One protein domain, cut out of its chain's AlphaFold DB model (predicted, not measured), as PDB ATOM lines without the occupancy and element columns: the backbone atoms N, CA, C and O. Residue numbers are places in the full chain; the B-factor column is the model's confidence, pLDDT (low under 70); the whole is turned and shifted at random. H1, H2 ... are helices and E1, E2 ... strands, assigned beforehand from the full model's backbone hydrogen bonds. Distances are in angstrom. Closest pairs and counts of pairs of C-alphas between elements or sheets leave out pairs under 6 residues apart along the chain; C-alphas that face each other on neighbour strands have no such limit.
ATOM      1  N   ILE A   3     186.267 250.387 154.168       67.69
ATOM      2  CA  ILE A   3     186.815 249.176 153.554       67.69
ATOM      3  C   ILE A   3     187.399 249.580 152.200       67.69
ATOM      4  O   ILE A   3     186.673 249.969 151.287       67.69
ATOM      5  N   ALA A   4     188.718 249.496 152.062       71.81
ATOM      6  CA  ALA A   4     189.403 249.739 150.804       71.81
ATOM      7  C   ALA A   4     189.058 248.657 149.765       71.81
ATOM      8  O   ALA A   4     188.660 247.542 150.102       71.81
ATOM      9  N   LYS A   5     189.283 248.950 148.476       70.50
ATOM     10  CA  LYS A   5     188.988 248.025 147.358       70.50
ATOM     11  C   LYS A   5     189.649 246.647 147.489       70.50
ATOM     12  O   LYS A   5     189.149 245.675 146.941       70.50
ATOM     13  N   ASN A   6     190.769 246.556 148.203       69.88
ATOM     14  CA  ASN A   6     191.490 245.307 148.451       69.88
ATOM     15  C   ASN A   6     191.041 244.578 149.736       69.88
ATOM     16  O   ASN A   6     191.671 243.597 150.130       69.88
ATOM     17  N   GLY A   7     189.979 245.060 150.387       65.06
ATOM     18  CA  GLY A   7     189.426 244.520 151.625       65.06
ATOM     19  C   GLY A   7     190.087 245.041 152.901       65.06
ATOM     20  O   GLY A   7     189.592 244.721 153.977       65.06
ATOM     21  N   ASP A   8     191.164 245.829 152.817       73.56
ATOM     22  CA  ASP A   8     191.816 246.403 153.998       73.56
ATOM     23  C   ASP A   8     190.907 247.432 154.677       73.56
ATOM     24  O   ASP A   8     190.221 248.199 154.004       73.56
ATOM     25  N   LEU A   9     190.936 247.495 156.008       73.81
ATOM     26  CA  LEU A   9     190.220 248.531 156.746       73.81
ATOM     27  C   LEU A   9     191.160 249.703 156.993       73.81
ATOM     28  O   LEU A   9     192.288 249.521 157.467       73.81
ATOM     29  N   ILE A  10     190.705 250.901 156.656       80.88
ATOM     30  CA  ILE A  10     191.483 252.125 156.800       80.88
ATOM     31  C   ILE A  10     190.659 253.134 157.586       80.88
ATOM     32  O   ILE A  10     189.460 253.304 157.360       80.88
ATOM     33  N   PHE A  11     191.306 253.828 158.511       86.31
ATOM     34  CA  PHE A  11     190.756 255.055 159.070       86.31
ATOM     35  C   PHE A  11     191.867 256.040 159.404       86.31
ATOM     36  O   PHE A  11     193.042 255.679 159.518       86.31
ATOM     37  N   SER A  12     191.484 257.301 159.547       85.25
ATOM     38  CA  SER A  12     192.377 258.376 159.937       85.25
ATOM     39  C   SER A  12     191.909 259.021 161.233       85.25
ATOM     40  O   SER A  12     190.719 259.059 161.545       85.25
ATOM     41  N   THR A  13     192.865 259.531 161.999       84.50
ATOM     42  CA  THR A  13     192.603 260.443 163.110       84.50
ATOM     43  C   THR A  13     193.357 261.739 162.870       84.50
ATOM     44  O   THR A  13     194.402 261.760 162.209       84.50
ATOM     45  N   TYR A  14     192.820 262.832 163.394       83.31
ATOM     46  CA  TYR A  14     193.450 264.140 163.333       83.31
ATOM     47  C   TYR A  14     193.595 264.678 164.750       83.31
ATOM     48  O   TYR A  14     192.640 264.642 165.518       83.31
ATOM     49  N   GLN A  15     194.801 265.124 165.095       81.38
ATOM     50  CA  GLN A  15     195.103 265.799 166.355       81.38
ATOM     51  C   GLN A  15     195.288 267.290 166.041       81.38
ATOM     52  O   GLN A  15     196.386 267.658 165.605       81.38
ATOM     53  N   PRO A  16     194.249 268.134 166.215       77.62
ATOM     54  CA  PRO A  16     194.282 269.541 165.812       77.62
ATOM     55  C   PRO A  16     195.418 270.305 166.486       77.62
ATOM     56  O   PRO A  16     196.187 270.980 165.808       77.62
ATOM     57  N   ASP A  17     195.598 270.085 167.788       81.12
ATOM     58  CA  ASP A  17     196.584 270.789 168.618       81.12
ATOM     59  C   ASP A  17     198.033 270.520 168.194       81.12
ATOM     60  O   ASP A  17     198.932 271.310 168.467       81.12
ATOM     61  N   LYS A  18     198.273 269.391 167.520       80.19
ATOM     62  CA  LYS A  18     199.597 269.009 167.008       80.19
ATOM     63  C   LYS A  18     199.702 269.151 165.494       80.19
ATOM     64  O   LYS A  18     200.778 268.930 164.948       80.19
ATOM     65  N   ASN A  19     198.600 269.484 164.819       85.38
ATOM     66  CA  ASN A  19     198.471 269.456 163.366       85.38
ATOM     67  C   ASN A  19     198.981 268.131 162.756       85.38
ATOM     68  O   ASN A  19     199.695 268.132 161.754       85.38
ATOM     69  N   ILE A  20     198.665 266.992 163.391       85.25
ATOM     70  CA  ILE A  20     199.104 265.654 162.954       85.25
ATOM     71  C   ILE A  20     197.907 264.855 162.445       85.25
ATOM     72  O   ILE A  20     196.910 264.691 163.149       85.25
ATOM     73  N   SER A  21     198.045 264.271 161.253       86.69
ATOM     74  CA  SER A  21     197.123 263.259 160.732       86.69
ATOM     75  C   SER A  21     197.740 261.869 160.872       86.69
ATOM     76  O   SER A  21     198.814 261.595 160.335       86.69
ATOM     77  N   SER A  22     197.057 260.964 161.563       86.38
ATOM     78  CA  SER A  22     197.471 259.563 161.665       86.38
ATOM     79  C   SER A  22     196.579 258.693 160.793       86.38
ATOM     80  O   SER A  22     195.365 258.856 160.795       86.38
ATOM     81  N   PHE A  23     197.179 257.768 160.053       88.31
ATOM     82  CA  PHE A  23     196.485 256.795 159.218       88.31
ATOM     83  C   PHE A  23     196.734 255.406 159.774       88.31
ATOM     84  O   PHE A  23     197.883 255.004 159.962       88.31
ATOM     85  N   TYR A  24     195.658 254.670 159.995       84.19
ATOM     86  CA  TYR A  24     195.691 253.319 160.516       84.19
ATOM     87  C   TYR A  24     195.205 252.373 159.437       84.19
ATOM     88  O   TYR A  24     194.137 252.566 158.854       84.19
ATOM     89  N   LYS A  25     196.012 251.353 159.164       82.06
ATOM     90  CA  LYS A  25     195.688 250.317 158.196       82.06
ATOM     91  C   LYS A  25     195.625 248.964 158.878       82.06
ATOM     92  O   LYS A  25     196.609 248.510 159.464       82.06
ATOM     93  N   PHE A  26     194.498 248.300 158.715       76.00
ATOM     94  CA  PHE A  26     194.258 246.935 159.140       76.00
ATOM     95  C   PHE A  26     194.206 246.034 157.909       76.00
ATOM     96  O   PHE A  26     193.382 246.240 157.015       76.00
ATOM     97  N   ASN A  27     195.090 245.041 157.834       71.06
ATOM     98  CA  ASN A  27     195.037 244.078 156.741       71.06
ATOM     99  C   ASN A  27     194.002 242.997 157.066       71.06
ATOM    100  O   ASN A  27     194.217 242.186 157.967       71.06
ATOM    101  N   LYS A  28     192.887 242.989 156.329       67.25
ATOM    102  CA  LYS A  28     191.775 242.065 156.585       67.25
ATOM    103  C   LYS A  28     192.195 240.602 156.446       67.25
ATOM    104  O   LYS A  28     191.861 239.809 157.319       67.25
ATOM    105  N   LYS A  29     192.993 240.264 155.426       64.44
ATOM    106  CA  LYS A  29     193.494 238.892 155.229       64.44
ATOM    107  C   LYS A  29     194.336 238.421 156.412       64.44
ATOM    108  O   LYS A  29     194.166 237.298 156.863       64.44
ATOM    109  N   ASN A  30     195.205 239.292 156.929       59.62
ATOM    110  CA  ASN A  30     196.060 238.978 158.074       59.62
ATOM    111  C   ASN A  30     195.235 238.727 159.345       59.62
ATOM    112  O   ASN A  30     195.533 237.840 160.138       59.62
ATOM    113  N   TYR A  31     194.160 239.487 159.535       58.47
ATOM    114  CA  TYR A  31     193.250 239.257 160.646       58.47
ATOM    115  C   TYR A  31     192.460 237.954 160.499       58.47
ATOM    116  O   TYR A  31     192.434 237.152 161.431       58.47
ATOM    117  N   GLU A  32     191.858 237.717 159.332       57.97
ATOM    118  CA  GLU A  32     191.083 236.501 159.061       57.97
ATOM    119  C   GLU A  32     191.937 235.233 159.222       57.97
ATOM    120  O   GLU A  32     191.439 234.228 159.723       57.97
ATOM    121  N   SER A  33     193.236 235.282 158.899       55.94
ATOM    122  CA  SER A  33     194.151 234.157 159.132       55.94
ATOM    123  C   SER A  33     194.508 233.921 160.604       55.94
ATOM    124  O   SER A  33     194.795 232.789 160.984       55.94
ATOM    125  N   HIS A  34     194.519 234.965 161.443       48.28
ATOM    126  CA  HIS A  34     194.918 234.859 162.855       48.28
ATOM    127  C   HIS A  34     193.738 234.675 163.816       48.28
ATOM    128  O   HIS A  34     193.905 234.129 164.908       48.28
ATOM    129  N   CYS A  35     192.536 235.084 163.420       49.56
ATOM    130  CA  CYS A  35     191.322 234.921 164.203       49.56
ATOM    131  C   CYS A  35     190.509 233.743 163.672       49.56
ATOM    132  O   CYS A  35     189.506 233.917 162.990       49.56
ATOM    133  N   LEU A  36     190.912 232.532 164.071       43.09
ATOM    134  CA  LEU A  36     190.315 231.242 163.690       43.09
ATOM    135  C   LEU A  36     188.787 231.110 163.914       43.09
ATOM    136  O   LEU A  36     188.219 230.085 163.547       43.09
ATOM    137  N   LYS A  37     188.109 232.079 164.550       45.69
ATOM    138  CA  LYS A  37     186.683 231.983 164.927       45.69
ATOM    139  C   LYS A  37     185.839 233.257 164.774       45.69
ATOM    140  O   LYS A  37     184.627 233.174 164.958       45.69
ATOM    141  N   HIS A  38     186.412 234.420 164.449       48.41
ATOM    142  CA  HIS A  38     185.663 235.684 164.485       48.41
ATOM    143  C   HIS A  38     186.004 236.589 163.306       48.41
ATOM    144  O   HIS A  38     187.100 237.135 163.246       48.41
ATOM    145  N   TYR A  39     185.045 236.807 162.408       51.53
ATOM    146  CA  TYR A  39     185.138 237.837 161.376       51.53
ATOM    147  C   TYR A  39     184.958 239.229 162.009       51.53
ATOM    148  O   TYR A  39     183.935 239.484 162.636       51.53
ATOM    149  N   ILE A  40     185.903 240.159 161.806       56.12
ATOM    150  CA  ILE A  40     185.702 241.608 162.044       56.12
ATOM    151  C   ILE A  40     184.977 242.179 160.820       56.12
ATOM    152  O   ILE A  40     185.475 243.018 160.077       56.12
ATOM    153  N   SER A  41     183.802 241.636 160.528       55.56
ATOM    154  CA  SER A  41     182.949 242.135 159.447       55.56
ATOM    155  C   SER A  41     181.743 242.898 159.973       55.56
ATOM    156  O   SER A  41     181.093 243.599 159.200       55.56
ATOM    157  N   ASP A  42     181.445 242.805 161.272       65.62
ATOM    158  CA  ASP A  42     180.323 243.527 161.842       65.62
ATOM    159  C   ASP A  42     180.703 244.983 162.178       65.62
ATOM    160  O   ASP A  42     181.791 245.297 162.672       65.62
ATOM    161  N   LYS A  43     179.768 245.891 161.887       70.38
ATOM    162  CA  LYS A  43     179.917 247.341 162.076       70.38
ATOM    163  C   LYS A  43     180.246 247.719 163.526       70.38
ATOM    164  O   LYS A  43     180.919 248.721 163.753       70.38
ATOM    165  N   LYS A  44     179.790 246.927 164.500       75.88
ATOM    166  CA  LYS A  44     179.963 247.199 165.931       75.88
ATOM    167  C   LYS A  44     181.404 246.924 166.368       75.88
ATOM    168  O   LYS A  44     182.001 247.748 167.052       75.88
ATOM    169  N   SER A  45     181.989 245.819 165.916       73.19
ATOM    170  CA  SER A  45     183.395 245.468 166.121       73.19
ATOM    171  C   SER A  45     184.328 246.509 165.496       73.19
ATOM    172  O   SER A  45     185.292 246.930 166.133       73.19
ATOM    173  N   LEU A  46     184.008 246.995 164.291       76.12
ATOM    174  CA  LEU A  46     184.750 248.089 163.652       76.12
ATOM    175  C   LEU A  46     184.702 249.377 164.484       76.12
ATOM    176  O   LEU A  46     185.741 249.987 164.740       76.12
ATOM    177  N   GLN A  47     183.519 249.742 164.979       80.12
ATOM    178  CA  GLN A  47     183.350 250.917 165.829       80.12
ATOM    179  C   GLN A  47     184.151 250.811 167.135       80.12
ATOM    180  O   GLN A  47     184.752 251.793 167.560       80.12
ATOM    181  N   TYR A  48     184.227 249.627 167.751       78.75
ATOM    182  CA  TYR A  48     185.059 249.434 168.942       78.75
ATOM    183  C   TYR A  48     186.553 249.612 168.665       78.75
ATOM    184  O   TYR A  48     187.248 250.197 169.487       78.75
ATOM    185  N   ILE A  49     187.054 249.154 167.515       78.75
ATOM    186  CA  ILE A  49     188.464 249.342 167.129       78.75
ATOM    187  C   ILE A  49     188.774 250.826 166.914       78.75
ATOM    188  O   ILE A  49     189.810 251.309 167.369       78.75
ATOM    189  N   GLU A  50     187.878 251.549 166.240       82.31
ATOM    190  CA  GLU A  50     187.999 253.000 166.060       82.31
ATOM    191  C   GLU A  50     188.014 253.730 167.396       82.31
ATOM    192  O   GLU A  50     188.939 254.502 167.653       82.31
ATOM    193  N   ASN A  51     187.042 253.434 168.259       84.69
ATOM    194  CA  ASN A  51     186.945 254.038 169.582       84.69
ATOM    195  C   ASN A  51     188.185 253.732 170.420       84.69
ATOM    196  O   ASN A  51     188.725 254.641 171.036       84.69
ATOM    197  N   ALA A  52     188.691 252.498 170.383       83.06
ATOM    198  CA  ALA A  52     189.893 252.120 171.115       83.06
ATOM    199  C   ALA A  52     191.124 252.918 170.676       83.06
ATOM    200  O   ALA A  52     191.986 253.194 171.496       83.06
ATOM    201  N   ILE A  53     191.233 253.302 169.404       84.94
ATOM    202  CA  ILE A  53     192.380 254.084 168.919       84.94
ATOM    203  C   ILE A  53     192.171 255.591 169.121       84.94
ATOM    204  O   ILE A  53     193.136 256.304 169.398       84.94
ATOM    205  N   GLN A  54     190.944 256.092 168.965       85.25
ATOM    206  CA  GLN A  54     190.633 257.516 169.130       85.25
ATOM    207  C   GLN A  54     190.599 257.932 170.599       85.25
ATOM    208  O   GLN A  54     191.227 258.922 170.965       85.25
ATOM    209  N   ASN A  55     189.891 257.156 171.418       84.25
ATOM    210  CA  ASN A  55     189.633 257.409 172.831       84.25
ATOM    211  C   ASN A  55     189.874 256.121 173.642       84.25
ATOM    212  O   ASN A  55     188.924 255.537 174.164       84.25
ATOM    213  N   PRO A  56     191.122 255.621 173.698       84.88
ATOM    214  CA  PRO A  56     191.460 254.487 174.551       84.88
ATOM    215  C   PRO A  56     191.229 254.821 176.029       84.88
ATOM    216  O   PRO A  56     191.594 255.907 176.476       84.88
ATOM    217  N   ASP A  57     190.799 253.834 176.815       80.56
ATOM    218  CA  ASP A  57     190.887 253.911 178.281       80.56
ATOM    219  C   ASP A  57     192.348 253.878 178.745       80.56
ATOM    220  O   ASP A  57     192.722 254.443 179.773       80.56
ATOM    221  N   CYS A  58     193.207 253.202 177.977       81.75
ATOM    222  CA  CYS A  58     194.642 253.183 178.212       81.75
ATOM    223  C   CYS A  58     195.420 252.977 176.914       81.75
ATOM    224  O   CYS A  58     195.033 252.196 176.044       81.75
ATOM    225  N   ALA A  59     196.566 253.642 176.802       82.19
ATOM    226  CA  ALA A  59     197.534 253.405 175.746       82.19
ATOM    227  C   ALA A  59     198.912 253.144 176.361       82.19
ATOM    228  O   ALA A  59     199.317 253.812 177.310       82.19
ATOM    229  N   THR A  60     199.639 252.175 175.812       81.50
ATOM    230  CA  THR A  60     200.981 251.798 176.281       81.50
ATOM    231  C   THR A  60     201.925 251.609 175.101       81.50
ATOM    232  O   THR A  60     201.501 251.289 173.987       81.50
ATOM    233  N   SER A  61     203.220 251.757 175.347       80.62
ATOM    234  CA  SER A  61     204.245 251.286 174.419       80.62
ATOM    235  C   SER A  61     204.411 249.772 174.562       80.62
ATOM    236  O   SER A  61     204.388 249.227 175.666       80.62
ATOM    237  N   GLY A  62     204.545 249.072 173.437       73.38
ATOM    238  CA  GLY A  62     204.841 247.642 173.427       73.38
ATOM    239  C   GLY A  62     206.315 247.342 173.699       73.38
ATOM    240  O   GLY A  62     207.125 248.237 173.913       73.38
ATOM    241  N   LYS A  63     206.681 246.054 173.636       76.31
ATOM    242  CA  LYS A  63     208.084 245.620 173.774       76.31
ATOM    243  C   LYS A  63     208.965 246.108 172.617       76.31
ATOM    244  O   LYS A  63     210.168 246.256 172.787       76.31
ATOM    245  N   ASN A  64     208.369 246.342 171.447       76.88
ATOM    246  CA  ASN A  64     209.070 246.873 170.285       76.88
ATOM    247  C   ASN A  64     209.007 248.412 170.266       76.88
ATOM    248  O   ASN A  64     207.931 248.958 170.511       76.88
ATOM    249  N   PRO A  65     210.082 249.121 169.859       79.94
ATOM    250  CA  PRO A  65     210.137 250.592 169.865       79.94
ATOM    251  C   PRO A  65     209.037 251.285 169.048       79.94
ATOM    252  O   PRO A  65     208.664 252.418 169.324       79.94
ATOM    253  N   ASN A  66     208.508 250.594 168.037       85.75
ATOM    254  CA  ASN A  66     207.471 251.114 167.148       85.75
ATOM    255  C   ASN A  66     206.072 250.588 167.480       85.75
ATOM    256  O   ASN A  66     205.139 250.851 166.725       85.75
ATOM    257  N   GLN A  67     205.916 249.815 168.555       83.81
ATOM    258  CA  GLN A  67     204.647 249.208 168.928       83.81
ATOM    259  C   GLN A  67     203.896 250.074 169.939       83.81
ATOM    260  O   GLN A  67     204.445 250.490 170.956       83.81
ATOM    261  N   PHE A  68     202.606 250.249 169.690       84.75
ATOM    262  CA  PHE A  68     201.655 250.934 170.550       84.75
ATOM    263  C   PHE A  68     200.472 250.006 170.786       84.75
ATOM    264  O   PHE A  68     199.938 249.435 169.835       84.75
ATOM    265  N   ASN A  69     200.069 249.837 172.037       84.00
ATOM    266  CA  ASN A  69     198.888 249.064 172.389       84.00
ATOM    267  C   ASN A  69     197.822 250.024 172.906       84.00
ATOM    268  O   ASN A  69     198.090 250.793 173.828       84.00
ATOM    269  N   PHE A  70     196.630 249.939 172.337       84.06
ATOM    270  CA  PHE A  70     195.456 250.686 172.756       84.06
ATOM    271  C   PHE A  70     194.455 249.731 173.395       84.06
ATOM    272  O   PHE A  70     194.226 248.639 172.870       84.06
ATOM    273  N   TYR A  71     193.875 250.136 174.516       81.69
ATOM    274  CA  TYR A  71     192.952 249.330 175.298       81.69
ATOM    275  C   TYR A  71     191.630 250.071 175.447       81.69
ATOM    276  O   TYR A  71     191.618 251.243 175.817       81.69
ATOM    277  N   LEU A  72     190.535 249.367 175.174       83.31
ATOM    278  CA  LEU A  72     189.172 249.836 175.406       83.31
ATOM    279  C   LEU A  72     188.407 248.779 176.195       83.31
ATOM    280  O   LEU A  72     188.201 247.663 175.710       83.31
ATOM    281  N   VAL A  73     187.992 249.118 177.404       79.38
ATOM    282  CA  VAL A  73     187.174 248.307 178.294       79.38
ATOM    283  C   VAL A  73     185.732 248.336 177.798       79.38
ATOM    284  O   VAL A  73     185.111 249.376 177.637       79.38
ATOM    285  N   VAL A  74     185.179 247.153 177.543       77.88
ATOM    286  CA  VAL A  74     183.791 246.982 177.086       77.88
ATOM    287  C   VAL A  74     182.867 246.724 178.268       77.88
ATOM    288  O   VAL A  74     181.718 247.152 178.286       77.88
ATOM    289  N   SER A  75     183.352 245.961 179.243       74.75
ATOM    290  CA  SER A  75     182.614 245.645 180.460       74.75
ATOM    291  C   SER A  75     183.570 245.132 181.518       74.75
ATOM    292  O   SER A  75     184.536 244.440 181.186       74.75
ATOM    293  N   ILE A  90     194.113 246.643 170.910       79.94
ATOM    294  CA  ILE A  90     194.516 246.946 169.538       79.94
ATOM    295  C   ILE A  90     196.016 247.205 169.505       79.94
ATOM    296  O   ILE A  90     196.512 248.142 170.128       79.94
ATOM    297  N   ILE A  91     196.744 246.360 168.781       79.94
ATOM    298  CA  ILE A  91     198.199 246.476 168.653       79.94
ATOM    299  C   ILE A  91     198.524 247.166 167.332       79.94
ATOM    300  O   ILE A  91     198.227 246.642 166.258       79.94
ATOM    301  N   CYS A  92     199.182 248.314 167.416       84.50
ATOM    302  CA  CYS A  92     199.583 249.151 166.295       84.50
ATOM    303  C   CYS A  92     201.107 249.213 166.192       84.50
ATOM    304  O   CYS A  92     201.804 249.326 167.192       84.50
ATOM    305  N   TYR A  93     201.629 249.212 164.971       84.25
ATOM    306  CA  TYR A  93     203.040 249.422 164.675       84.25
ATOM    307  C   TYR A  93     203.203 250.685 163.837       84.25
ATOM    308  O   TYR A  93     202.683 250.753 162.718       84.25
ATOM    309  N   LYS A  94     203.936 251.676 164.349       86.62
ATOM    310  CA  LYS A  94     204.359 252.840 163.563       86.62
ATOM    311  C   LYS A  94     205.277 252.347 162.453       86.62
ATOM    312  O   LYS A  94     206.313 251.743 162.715       86.62
ATOM    313  N   HIS A  95     204.885 252.582 161.211       83.94
ATOM    314  CA  HIS A  95     205.660 252.133 160.062       83.94
ATOM    315  C   HIS A  95     206.585 253.238 159.558       83.94
ATOM    316  O   HIS A  95     207.772 253.002 159.376       83.94
ATOM    317  N   TYR A  96     206.048 254.443 159.348       84.50
ATOM    318  CA  TYR A  96     206.825 255.617 158.959       84.50
ATOM    319  C   TYR A  96     206.055 256.910 159.248       84.50
ATOM    320  O   TYR A  96     204.853 256.900 159.532       84.50
ATOM    321  N   GLN A  97     206.764 258.031 159.154       83.00
ATOM    322  CA  GLN A  97     206.215 259.379 159.233       83.00
ATOM    323  C   GLN A  97     206.735 260.200 158.050       83.00
ATOM    324  O   GLN A  97     207.928 260.169 157.758       83.00
ATOM    325  N   LYS A  98     205.843 260.917 157.361       83.38
ATOM    326  CA  LYS A  98     206.182 261.829 156.260       83.38
ATOM    327  C   LYS A  98     205.552 263.190 156.543       83.38
ATOM    328  O   LYS A  98     204.343 263.364 156.387       83.38
ATOM    329  N   GLY A  99     206.373 264.138 156.992       85.69
ATOM    330  CA  GLY A  99     205.894 265.415 157.526       85.69
ATOM    331  C   GLY A  99     204.939 265.193 158.703       85.69
ATOM    332  O   GLY A  99     205.236 264.421 159.617       85.69
ATOM    333  N   ASN A 100     203.757 265.802 158.626       82.94
ATOM    334  CA  ASN A 100     202.714 265.719 159.654       82.94
ATOM    335  C   ASN A 100     201.802 264.487 159.525       82.94
ATOM    336  O   ASN A 100     200.775 264.393 160.196       82.94
ATOM    337  N   LYS A 101     202.149 263.541 158.644       82.31
ATOM    338  CA  LYS A 101     201.386 262.310 158.434       82.31
ATOM    339  C   LYS A 101     202.125 261.124 159.034       82.31
ATOM    340  O   LYS A 101     203.263 260.851 158.644       82.31
ATOM    341  N   ILE A 102     201.479 260.402 159.944       84.88
ATOM    342  CA  ILE A 102     202.013 259.168 160.534       84.88
ATOM    343  C   ILE A 102     201.212 257.979 160.016       84.88
ATOM    344  O   ILE A 102     199.985 258.018 160.002       84.88
ATOM    345  N   PHE A 103     201.899 256.916 159.602       85.69
ATOM    346  CA  PHE A 103     201.258 255.684 159.157       85.69
ATOM    347  C   PHE A 103     201.496 254.547 160.152       85.69
ATOM    348  O   PHE A 103     202.640 254.207 160.473       85.69
ATOM    349  N   TYR A 104     200.403 253.928 160.591       84.31
ATOM    350  CA  TYR A 104     200.377 252.794 161.501       84.31
ATOM    351  C   TYR A 104     199.780 251.565 160.815       84.31
ATOM    352  O   TYR A 104     198.758 251.639 160.129       84.31
ATOM    353  N   LYS A 105     200.396 250.405 161.046       83.00
ATOM    354  CA  LYS A 105     199.810 249.098 160.733       83.00
ATOM    355  C   LYS A 105     199.193 248.521 161.996       83.00
ATOM    356  O   LYS A 105     199.889 248.374 162.995       83.00
ATOM    357  N   ILE A 106     197.920 248.162 161.952       76.00
ATOM    358  CA  ILE A 106     197.279 247.426 163.039       76.00
ATOM    359  C   ILE A 106     197.578 245.942 162.823       76.00
ATOM    360  O   ILE A 106     197.252 245.383 161.776       76.00
ATOM    361  N   ALA A 107     198.245 245.323 163.793       67.94
ATOM    362  CA  ALA A 107     198.635 243.921 163.728       67.94
ATOM    363  C   ALA A 107     197.490 242.983 164.109       67.94
ATOM    364  O   ALA A 107     197.307 241.957 163.463       67.94
ATOM    365  N   THR A 108     196.729 243.321 165.151       65.56
ATOM    366  CA  THR A 108     195.583 242.524 165.595       65.56
ATOM    367  C   THR A 108     194.660 243.337 166.502       65.56
ATOM    368  O   THR A 108     195.105 244.274 167.174       65.56
ATOM    369  N   ALA A 109     193.385 242.957 166.509       58.16
ATOM    370  CA  ALA A 109     192.377 243.393 167.461       58.16
ATOM    371  C   ALA A 109     191.941 242.163 168.268       58.16
ATOM    372  O   ALA A 109     191.275 241.272 167.743       58.16
ATOM    373  N   ILE A 110     192.356 242.084 169.532       62.16
ATOM    374  CA  ILE A 110     192.014 240.955 170.404       62.16
ATOM    375  C   ILE A 110     190.769 241.344 171.199       62.16
ATOM    376  O   ILE A 110     190.820 242.261 172.012       62.16
ATOM    377  N   ASN A 111     189.657 240.657 170.926       50.06
ATOM    378  CA  ASN A 111     188.327 240.920 171.496       50.06
ATOM    379  C   ASN A 111     188.196 240.435 172.959       50.06
ATOM    380  O   ASN A 111     187.386 240.942 173.728       50.06
ATOM    381  N   GLN A 112     188.984 239.440 173.372       52.44
ATOM    382  CA  GLN A 112     188.812 238.797 174.675       52.44
ATOM    383  C   GLN A 112     190.150 238.474 175.330       52.44
ATOM    384  O   GLN A 112     190.690 237.382 175.181       52.44
ATOM    385  N   CYS A 113     190.662 239.414 176.115       52.25
ATOM    386  CA  CYS A 113     191.548 239.066 177.216       52.25
ATOM    387  C   CYS A 113     190.702 239.017 178.491       52.25
ATOM    388  O   CYS A 113     190.474 240.047 179.114       52.25
ATOM    389  N   THR A 114     190.232 237.829 178.878       48.38
ATOM    390  CA  THR A 114     189.766 237.546 180.245       48.38
ATOM    391  C   THR A 114     190.997 237.533 181.139       48.38
ATOM    392  O   THR A 114     191.557 236.489 181.465       48.38
TER     393      THR A 114
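What this domain is: This is residues 3 to 75 and 90 to 114 of the 135 residues of an uncharacterized protein of Candidatus Buchananbacteria bacterium RIFCSPHIGHO2_01_FULL_46_12 (UniProt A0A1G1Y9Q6). One strongly twisted sheet of six strands curls round the helix H2, which packs into its hollow, with E4 giving H2 its most contacts. The small helix H1 packs with its residues 28 to 34 near the far end of E6, and the strands pair off along the chain as three hairpins, E1 with E2, E3 with E4 and E5 with E6. The printed part has 98 residues, with two named helices and six named strands in the order E1, E2, H1, H2, E3, E4, E5, E6. The sheet runs E1, E2, E6, E5, E4, E3 and is mixed, with E2 and E6 parallel and the other neighbours antiparallel; the class is mixed, helices and strands. The whole is compact, with a radius of gyration of the C-alphas of 13.4 A and spans of 39 by 33 by 26 A.

Where its parts are: The printed part begins at Ile 3, and its first element is E1, residues 9 to 15, 20.4 A long, starting at C-alpha 9 (190.220, 248.531, 156.746). E2, residues 20 to 26, is 19.7 A long. H1 follows at residues 28 to 34. H2, residues 43 to 54, is the longest helix by residues and runs 16.4 A from C-alpha 43 at (179.917, 247.341, 162.076). E3 has the four residues 58 to 61, and E4, residues 67 to 75, is 25.1 A long. After the cut comes E5, residues 90 to 98, 23.1 A long, which bends by 54 degrees at residue 95. E6, residues 101 to 110, is 26.2 A long, bends by 57 degrees at residue 107 and ends at C-alpha 110 (192.014, 240.955, 170.404).

How they stand to each other: E1 is an edge strand and forms a hairpin with E2, antiparallel at 162 degrees; N 11 and O 24 are 3.1 A apart, within hydrogen-bond range. E2 and E6 are parallel at 37 degrees, with N 104 and O 23 at 2.8 A. E6 and E5 form an antiparallel hairpin at 164 degrees, with N 105 and O 93 at 2.9 A. E5 and E4 are antiparallel at 142 degrees, with N 92 and O 68 at 2.8 A. E4 and E3 form the third hairpin, antiparallel at 159 degrees, with N 69 and O 60 at 2.8 A. E3 is the other edge strand, and the two edge strands are apart. From edge to edge the strands' lines turn by 97 degrees and the way across the sheet turns by 89 degrees. H2 is on one face of this sheet, an arrangement of two layers, and the sheet curls round it. The closest C-alphas of H2 and E4 are those of Ala 52 and Leu 72, 4.9 A apart; those of H2 and E1 are Thr 13 and Gln 54, 7.0 A apart. H1 is on the sheet at a height over the sheet of 8.6 A and lies only just over E6, on which 3 of its C-alphas fall. On the local plane it runs slantwise to the strands, at 39 degrees to E6, and the closest C-alphas are those of Tyr 31 and Thr 108, 6.4 A apart. H1 and H2 are apart. In both helices every O i to N i+4 pair is within hydrogen-bond range.

The domain as a whole: The two C-alphas farthest apart are those of Asp 17 and Leu 36, at 40.3 A. Residues 76 to 89 are not printed, and C-alphas 75 and 90 are 16.2 A apart across this cut, which lies in the link from E4 to E5. Of the links that are printed whole, H1 to H2 is short, with 8 residues, and the others are tight. The mean pLDDT of the printed part is 74.8; it is under 70 at residue 3, residues 6 to 7, residues 28 to 42 and residues 107 to 114.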